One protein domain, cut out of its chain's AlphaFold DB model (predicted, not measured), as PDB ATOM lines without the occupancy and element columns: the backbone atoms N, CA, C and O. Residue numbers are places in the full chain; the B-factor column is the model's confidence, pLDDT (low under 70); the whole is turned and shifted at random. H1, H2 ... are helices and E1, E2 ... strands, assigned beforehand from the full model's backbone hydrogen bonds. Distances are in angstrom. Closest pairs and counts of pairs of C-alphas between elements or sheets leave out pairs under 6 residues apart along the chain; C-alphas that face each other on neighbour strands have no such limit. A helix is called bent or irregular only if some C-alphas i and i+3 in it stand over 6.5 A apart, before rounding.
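AT A GLANCE: This is residues 25 to 77 of the 78 residues of an uncharacterized protein of Ensifer adhaerens (UniProt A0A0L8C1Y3). A two-strand parallel ribbon, E1 beside E2, lies in the middle, with H1 over one of its faces and H2 over the other, set toward the strands' last residues so that its first turn reaches past them. Both helices run back against the direction of the strands, and the whole is a small, thin slab. The printed part has 53 residues, with two named strands and two named helices in the order E1, H1, E2, H2, and its class is mixed, helices and strands. It is only just compact, close to loose, with a radius of gyration of the C-alphas of 11.8 A, and the C-alphas span 34 by 23 by 10 A.

HOW THE PARTS SIT: E1, residues 28 to 32, and E2, residues 55 to 59, are parallel neighbours with 19 degrees between their directions. The C-alphas of residues 30 and 57, which face each other, are 4.9 A apart. Across this pair N 29 and O 55 are 2.8 A apart and N 57 and O 29 are 2.9 A apart, both within hydrogen-bond range. H1, residues 39 to 50, stands between them in the chain: E1, H1 and E2 form a strand-helix-strand unit, two parallel neighbour strands with a helix between, and its crossover is right-handed. The closest C-alphas of H1 and E2 are those of Gly 39 and Ile 58, 5.9 A apart; those of H1 and E1 are Val 32 and Gly 39, 7.6 A apart. For H2, residues 66 to 76, the closest C-alphas to E2 are Val 59 and Thr 73, 6.1 A apart, and to E1 Val 30 and Ala 76, 7.0 A apart. H1 and H2 are apart. Within hydrogen-bond range are 5 of 8 O i to N i+4 pairs in H1 and 6 of 7 in H2.

IN THESE COORDINATES: E1 begins at C-alpha 28, (-40.164, 41.943, 33.782), and is 13.1 A long from first to last C-alpha. H1 is 15.6 A long and irregular: C-alphas 41 and 44 are 7.6 A apart. E2, also 13.1 A long, begins at C-alpha 55, (-37.844, 45.084, 30.989). H2 is 15.8 A long and ends at C-alpha 76, (-33.189, 34.863, 32.497).

THE WHOLE: The outline is only just flat. The two C-alphas farthest apart are those of Glu 25 and Thr 64, 34.8 A. The link from H1 to E2 is tight, the links from E1 to H1 and from E2 to H2 are short, and no link is long. The printed part has no cut. The mean pLDDT of the printed part is 94.6, and no printed residue is under 70.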
ATOM      1  N   GLU A  25     -44.609  46.971  41.251       86.00
ATOM      2  CA  GLU A  25     -45.168  46.741  39.927       86.00
ATOM      3  C   GLU A  25     -44.281  45.749  39.153       86.00
ATOM      4  O   GLU A  25     -43.084  45.978  38.980       86.00
ATOM      5  N   VAL A  26     -44.860  44.638  38.685       90.38
ATOM      6  CA  VAL A  26     -44.127  43.631  37.903       90.38
ATOM      7  C   VAL A  26     -43.946  44.142  36.476       90.38
ATOM      8  O   VAL A  26     -44.911  44.268  35.722       90.38
ATOM      9  N   LYS A  27     -42.696  44.429  36.104       94.88
ATOM     10  CA  LYS A  27     -42.328  44.964  34.783       94.88
ATOM     11  C   LYS A  27     -41.426  44.044  33.957       94.88
ATOM     12  O   LYS A  27     -41.095  44.402  32.830       94.88
ATOM     13  N   ASN A  28     -41.058  42.874  34.472       96.00
ATOM     14  CA  ASN A  28     -40.164  41.943  33.782       96.00
ATOM     15  C   ASN A  28     -40.973  40.993  32.886       96.00
ATOM     16  O   ASN A  28     -41.940  40.379  33.335       96.00
ATOM     17  N   ILE A  29     -40.575  40.865  31.621       96.69
ATOM     18  CA  ILE A  29     -41.173  39.952  30.641       96.69
ATOM     19  C   ILE A  29     -40.067  39.060  30.088       96.69
ATOM     20  O   ILE A  29     -39.109  39.545  29.491       96.69
ATOM     21  N   VAL A  30     -40.224  37.746  30.240       96.94
ATOM     22  CA  VAL A  30     -39.332  36.752  29.635       96.94
ATOM     23  C   VAL A  30     -40.047  36.118  28.447       96.94
ATOM     24  O   VAL A  30     -41.118  35.535  28.601       96.94
ATOM     25  N   ILE A  31     -39.462  36.246  27.257       96.50
ATOM     26  CA  ILE A  31     -39.983  35.662  26.021       96.50
ATOM     27  C   ILE A  31     -39.175  34.410  25.698       96.50
ATOM     28  O   ILE A  31     -37.963  34.474  25.495       96.50
ATOM     29  N   VAL A  32     -39.868  33.278  25.619       95.81
ATOM     30  CA  VAL A  32     -39.301  31.963  25.318       95.81
ATOM     31  C   VAL A  32     -39.923  31.473  24.013       95.81
ATOM     32  O   VAL A  32     -41.144  31.344  23.919       95.81
ATOM     33  N   HIS A  33     -39.109  31.256  22.981       93.25
ATOM     34  CA  HIS A  33     -39.611  30.820  21.677       93.25
ATOM     35  C   HIS A  33     -39.912  29.310  21.652       93.25
ATOM     36  O   HIS A  33     -39.378  28.532  22.441       93.25
ATOM     37  N   GLY A  34     -40.774  28.893  20.719       87.19
ATOM     38  CA  GLY A  34     -41.071  27.481  20.465       87.19
ATOM     39  C   GLY A  34     -40.023  26.788  19.586       87.19
ATOM     40  O   GLY A  34     -39.048  27.401  19.144       87.19
ATOM     41  N   ALA A  35     -40.249  25.502  19.302       81.94
ATOM     42  CA  ALA A  35     -39.404  24.722  18.401       81.94
ATOM     43  C   ALA A  35     -39.395  25.311  16.975       81.94
ATOM     44  O   ALA A  35     -40.417  25.806  16.503       81.94
ATOM     45  N   LEU A  36     -38.245  25.217  16.291       80.50
ATOM     46  CA  LEU A  36     -38.000  25.711  14.920       80.50
ATOM     47  C   LEU A  36     -38.016  27.244  14.742       80.50
ATOM     48  O   LEU A  36     -37.904  27.721  13.615       80.50
ATOM     49  N   ALA A  37     -38.130  28.009  15.829       89.25
ATOM     50  CA  ALA A  37     -38.027  29.466  15.834       89.25
ATOM     51  C   ALA A  37     -36.774  29.933  16.591       89.25
ATOM     52  O   ALA A  37     -36.113  29.149  17.273       89.25
ATOM     53  N   ASP A  38     -36.490  31.228  16.498       90.12
ATOM     54  CA  ASP A  38     -35.542  31.928  17.358       90.12
ATOM     55  C   ASP A  38     -36.181  33.207  17.934       90.12
ATOM     56  O   ASP A  38     -37.345  33.542  17.684       90.12
ATOM     57  N   GLY A  39     -35.411  33.933  18.735       90.31
ATOM     58  CA  GLY A  39     -35.819  35.173  19.374       90.31
ATOM     59  C   GLY A  39     -36.016  36.355  18.420       90.31
ATOM     60  O   GLY A  39     -36.607  37.358  18.822       90.31
ATOM     61  N   SER A  40     -35.560  36.278  17.165       92.38
ATOM     62  CA  SER A  40     -35.559  37.427  16.250       92.38
ATOM     63  C   SER A  40     -36.971  37.911  15.902       92.38
ATOM     64  O   SER A  40     -37.198  39.120  15.797       92.38
ATOM     65  N   GLY A  41     -37.947  36.995  15.835       92.75
ATOM     66  CA  GLY A  41     -39.355  37.304  15.562       92.75
ATOM     67  C   GLY A  41     -40.027  38.200  16.611       92.75
ATOM     68  O   GLY A  41     -41.081  38.776  16.354       92.75
ATOM     69  N   TRP A  42     -39.403  38.375  17.778       95.06
ATOM     70  CA  TRP A  42     -39.950  39.142  18.898       95.06
ATOM     71  C   TRP A  42     -39.403  40.564  19.003       95.06
ATOM     72  O   TRP A  42     -39.766  41.293  19.930       95.06
ATOM     73  N   ARG A  43     -38.565  40.999  18.055       94.25
ATOM     74  CA  ARG A  43     -37.931  42.322  18.099       94.25
ATOM     75  C   ARG A  43     -38.949  43.464  18.160       94.25
ATOM     76  O   ARG A  43     -38.877  44.299  19.053       94.25
ATOM     77  N   GLN A  44     -39.939  43.464  17.266       96.88
ATOM     78  CA  GLN A  44     -40.954  44.524  17.229       96.88
ATOM     79  C   GLN A  44     -41.801  44.557  18.512       96.88
ATOM     80  O   GLN A  44     -42.102  45.631  19.030       96.88
ATOM     81  N   ALA A  45     -42.171  43.389  19.045       96.62
ATOM     82  CA  ALA A  45     -42.912  43.294  20.302       96.62
ATOM     83  C   ALA A  45     -42.086  43.828  21.482       96.62
ATOM     84  O   ALA A  45     -42.605  44.588  22.298       96.62
ATOM     85  N   THR A  46     -40.797  43.489  21.524       97.44
ATOM     86  CA  THR A  46     -39.843  43.971  22.531       97.44
ATOM     87  C   THR A  46     -39.759  45.491  22.521       97.44
ATOM     88  O   THR A  46     -40.011  46.115  23.544       97.44
ATOM     89  N   GLU A  47     -39.559  46.105  21.352       97.88
ATOM     90  CA  GLU A  47     -39.499  47.567  21.226       97.88
ATOM     91  C   GLU A  47     -40.788  48.259  21.706       97.88
ATOM     92  O   GLU A  47     -40.742  49.342  22.294       97.88
ATOM     93  N   ILE A  48     -41.961  47.663  21.458       98.44
ATOM     94  CA  ILE A  48     -43.249  48.200  21.927       98.44
ATOM     95  C   ILE A  48     -43.361  48.106  23.454       98.44
ATOM     96  O   ILE A  48     -43.863  49.037  24.087       98.44
ATOM     97  N   LEU A  49     -42.929  46.992  24.042       98.00
ATOM     98  CA  LEU A  49     -43.006  46.742  25.481       98.00
ATOM     99  C   LEU A  49     -41.996  47.592  26.260       98.00
ATOM    100  O   LEU A  49     -42.366  48.211  27.256       98.00
ATOM    101  N   GLU A  50     -40.768  47.721  25.767       97.88
ATOM    102  CA  GLU A  50     -39.748  48.592  26.358       97.88
ATOM    103  C   GLU A  50     -40.198  50.059  26.363       97.88
ATOM    104  O   GLU A  50     -40.116  50.731  27.390       97.88
ATOM    105  N   LYS A  51     -40.811  50.542  25.269       98.31
ATOM    106  CA  LYS A  51     -41.432  51.885  25.216       98.31
ATOM    107  C   LYS A  51     -42.552  52.083  26.242       98.31
ATOM    108  O   LYS A  51     -42.888  53.219  26.563       98.31
ATOM    109  N   ARG A  52     -43.146  50.999  26.746       97.25
ATOM    110  CA  ARG A  52     -44.177  51.004  27.797       97.25
ATOM    111  C   ARG A  52     -43.600  50.789  29.203       97.25
ATOM    112  O   ARG A  52     -44.373  50.676  30.154       97.25
ATOM    113  N   GLY A  53     -42.274  50.755  29.345       97.19
ATOM    114  CA  GLY A  53     -41.582  50.634  30.628       97.19
ATOM    115  C   GLY A  53     -41.456  49.204  31.152       97.19
ATOM    116  O   GLY A  53     -41.311  49.026  32.359       97.19
ATOM    117  N   TYR A  54     -41.544  48.194  30.282       97.56
ATOM    118  CA  TYR A  54     -41.237  46.809  30.644       97.56
ATOM    119  C   TYR A  54     -39.763  46.491  30.370       97.56
ATOM    120  O   TYR A  54     -39.216  46.921  29.357       97.56
ATOM    121  N   ALA A  55     -39.139  45.702  31.242       96.75
ATOM    122  CA  ALA A  55     -37.844  45.084  30.989       96.75
ATOM    123  C   ALA A  55     -38.077  43.735  30.301       96.75
ATOM    124  O   ALA A  55     -38.695  42.839  30.876       96.75
ATOM    125  N   VAL A  56     -37.623  43.590  29.056       97.38
ATOM    126  CA  VAL A  56     -37.871  42.387  28.254       97.38
ATOM    127  C   VAL A  56     -36.574  41.606  28.076       97.38
ATOM    128  O   VAL A  56     -35.557  42.159  27.675       97.38
ATOM    129  N   THR A  57     -36.609  40.304  28.347       97.00
ATOM    130  CA  THR A  57     -35.507  39.378  28.060       97.00
ATOM    131  C   THR A  57     -35.989  38.305  27.096       97.00
ATOM    132  O   THR A  57     -36.945  37.588  27.385       97.00
ATOM    133  N   ILE A  58     -35.327  38.178  25.947       96.25
ATOM    134  CA  ILE A  58     -35.591  37.106  24.985       96.25
ATOM    135  C   ILE A  58     -34.596  35.975  25.248       96.25
ATOM    136  O   ILE A  58     -33.384  36.187  25.198       96.25
ATOM    137  N   VAL A  59     -35.099  34.775  25.525       96.06
ATOM    138  CA  VAL A  59     -34.265  33.596  25.773       96.06
ATOM    139  C   VAL A  59     -33.957  32.909  24.450       96.06
ATOM    140  O   VAL A  59     -34.876  32.420  23.794       96.06
ATOM    141  N   GLN A  60     -32.670  32.796  24.105       94.56
ATOM    142  CA  GLN A  60     -32.218  31.769  23.165       94.56
ATOM    143  C   GLN A  60     -31.902  30.484  23.909       94.56
ATOM    144  O   GLN A  60     -30.859  30.348  24.549       94.56
ATOM    145  N   GLN A  61     -32.829  29.542  23.803       94.00
ATOM    146  CA  GLN A  61     -32.652  28.192  24.307       94.00
ATOM    147  C   GLN A  61     -31.748  27.411  23.338       94.00
ATOM    148  O   GLN A  61     -31.833  27.632  22.128       94.00
ATOM    149  N   PRO A  62     -30.864  26.530  23.830       93.12
ATOM    150  CA  PRO A  62     -29.942  25.780  22.980       93.12
ATOM    151  C   PRO A  62     -30.630  24.731  22.092       93.12
ATOM    152  O   PRO A  62     -30.046  24.327  21.089       93.12
ATOM    153  N   ILE A  63     -31.850  24.294  22.429       92.06
ATOM    154  CA  ILE A  63     -32.611  23.243  21.729       92.06
ATOM    155  C   ILE A  63     -31.816  21.923  21.650       92.06
ATOM    156  O   ILE A  63     -31.961  21.124  20.725       92.06
ATOM    157  N   THR A  64     -30.935  21.686  22.625       94.00
ATOM    158  CA  THR A  64     -30.124  20.462  22.742       94.00
ATOM    159  C   THR A  64     -30.807  19.416  23.614       94.00
ATOM    160  O   THR A  64     -30.704  18.219  23.345       94.00
ATOM    161  N   SER A  65     -31.525  19.853  24.652       94.94
ATOM    162  CA  SER A  65     -32.367  19.021  25.507       94.94
ATOM    163  C   SER A  65     -33.371  19.886  26.271       94.94
ATOM    164  O   SER A  65     -33.120  21.064  26.524       94.94
ATOM    165  N   LEU A  66     -34.478  19.287  26.729       95.00
ATOM    166  CA  LEU A  66     -35.447  19.992  27.577       95.00
ATOM    167  C   LEU A  66     -34.801  20.529  28.866       95.00
ATOM    168  O   LEU A  66     -35.140  21.618  29.320       95.00
ATOM    169  N   ALA A  67     -33.876  19.773  29.462       97.81
ATOM    170  CA  ALA A  67     -33.199  20.186  30.687       97.81
ATOM    171  C   ALA A  67     -32.326  21.432  30.458       97.81
ATOM    172  O   ALA A  67     -32.349  22.352  31.277       97.81
ATOM    173  N   ASP A  68     -31.609  21.487  29.334       97.12
ATOM    174  CA  ASP A  68     -30.772  22.637  28.981       97.12
ATOM    175  C   ASP A  68     -31.613  23.875  28.652       97.12
ATOM    176  O   ASP A  68     -31.270  24.984  29.069       97.12
ATOM    177  N   ASP A  69     -32.738  23.689  27.962       95.44
ATOM    178  CA  ASP A  69     -33.693  24.743  27.612       95.44
ATOM    179  C   ASP A  69     -34.345  25.360  28.864       95.44
ATOM    180  O   ASP A  69     -34.398  26.588  29.023       95.44
ATOM    181  N   VAL A  70     -34.739  24.514  29.823       96.19
ATOM    182  CA  VAL A  70     -35.224  24.942  31.145       96.19
ATOM    183  C   VAL A  70     -34.129  25.686  31.909       96.19
ATOM    184  O   VAL A  70     -34.384  26.752  32.474       96.19
ATOM    185  N   ALA A  71     -32.898  25.170  31.916       97.56
ATOM    186  CA  ALA A  71     -31.783  25.825  32.590       97.56
ATOM    187  C   ALA A  71     -31.455  27.195  31.971       97.56
ATOM    188  O   ALA A  71     -31.150  28.136  32.704       97.56
ATOM    189  N   ALA A  72     -31.530  27.329  30.644       96.50
ATOM    190  CA  ALA A  72     -31.348  28.599  29.945       96.50
ATOM    191  C   ALA A  72     -32.440  29.610  30.307       96.50
ATOM    192  O   ALA A  72     -32.120  30.748  30.648       96.50
ATOM    193  N   THR A  73     -33.700  29.176  30.316       96.69
ATOM    194  CA  THR A  73     -34.839  30.020  30.701       96.69
ATOM    195  C   THR A  73     -34.739  30.489  32.150       96.69
ATOM    196  O   THR A  73     -34.894  31.676  32.423       96.69
ATOM    197  N   ASN A  74     -34.399  29.598  33.084       97.12
ATOM    198  CA  ASN A  74     -34.281  29.950  34.501       97.12
ATOM    199  C   ASN A  74     -33.203  31.011  34.771       97.12
ATOM    200  O   ASN A  74     -33.380  31.830  35.665       97.12
ATOM    201  N   ARG A  75     -32.113  31.043  33.991       96.31
ATOM    202  CA  ARG A  75     -31.074  32.083  34.119       96.31
ATOM    203  C   ARG A  75     -31.553  33.481  33.717       96.31
ATOM    204  O   ARG A  75     -30.913  34.455  34.097       96.31
ATOM    205  N   ALA A  76     -32.632  33.587  32.941       95.19
ATOM    206  CA  ALA A  76     -33.189  34.863  32.497       95.19
ATOM    207  C   ALA A  76     -34.171  35.483  33.506       95.19
ATOM    208  O   ALA A  76     -34.500  36.663  33.389       95.19
ATOM    209  N   ILE A  77     -34.641  34.707  34.486       93.50
ATOM    210  CA  ILE A  77     -35.589  35.164  35.504       93.50
ATOM    211  C   ILE A  77     -34.823  35.946  36.578       93.50
ATOM    212  O   ILE A  77     -33.934  35.396  37.229       93.50
TER     213      ILE A  77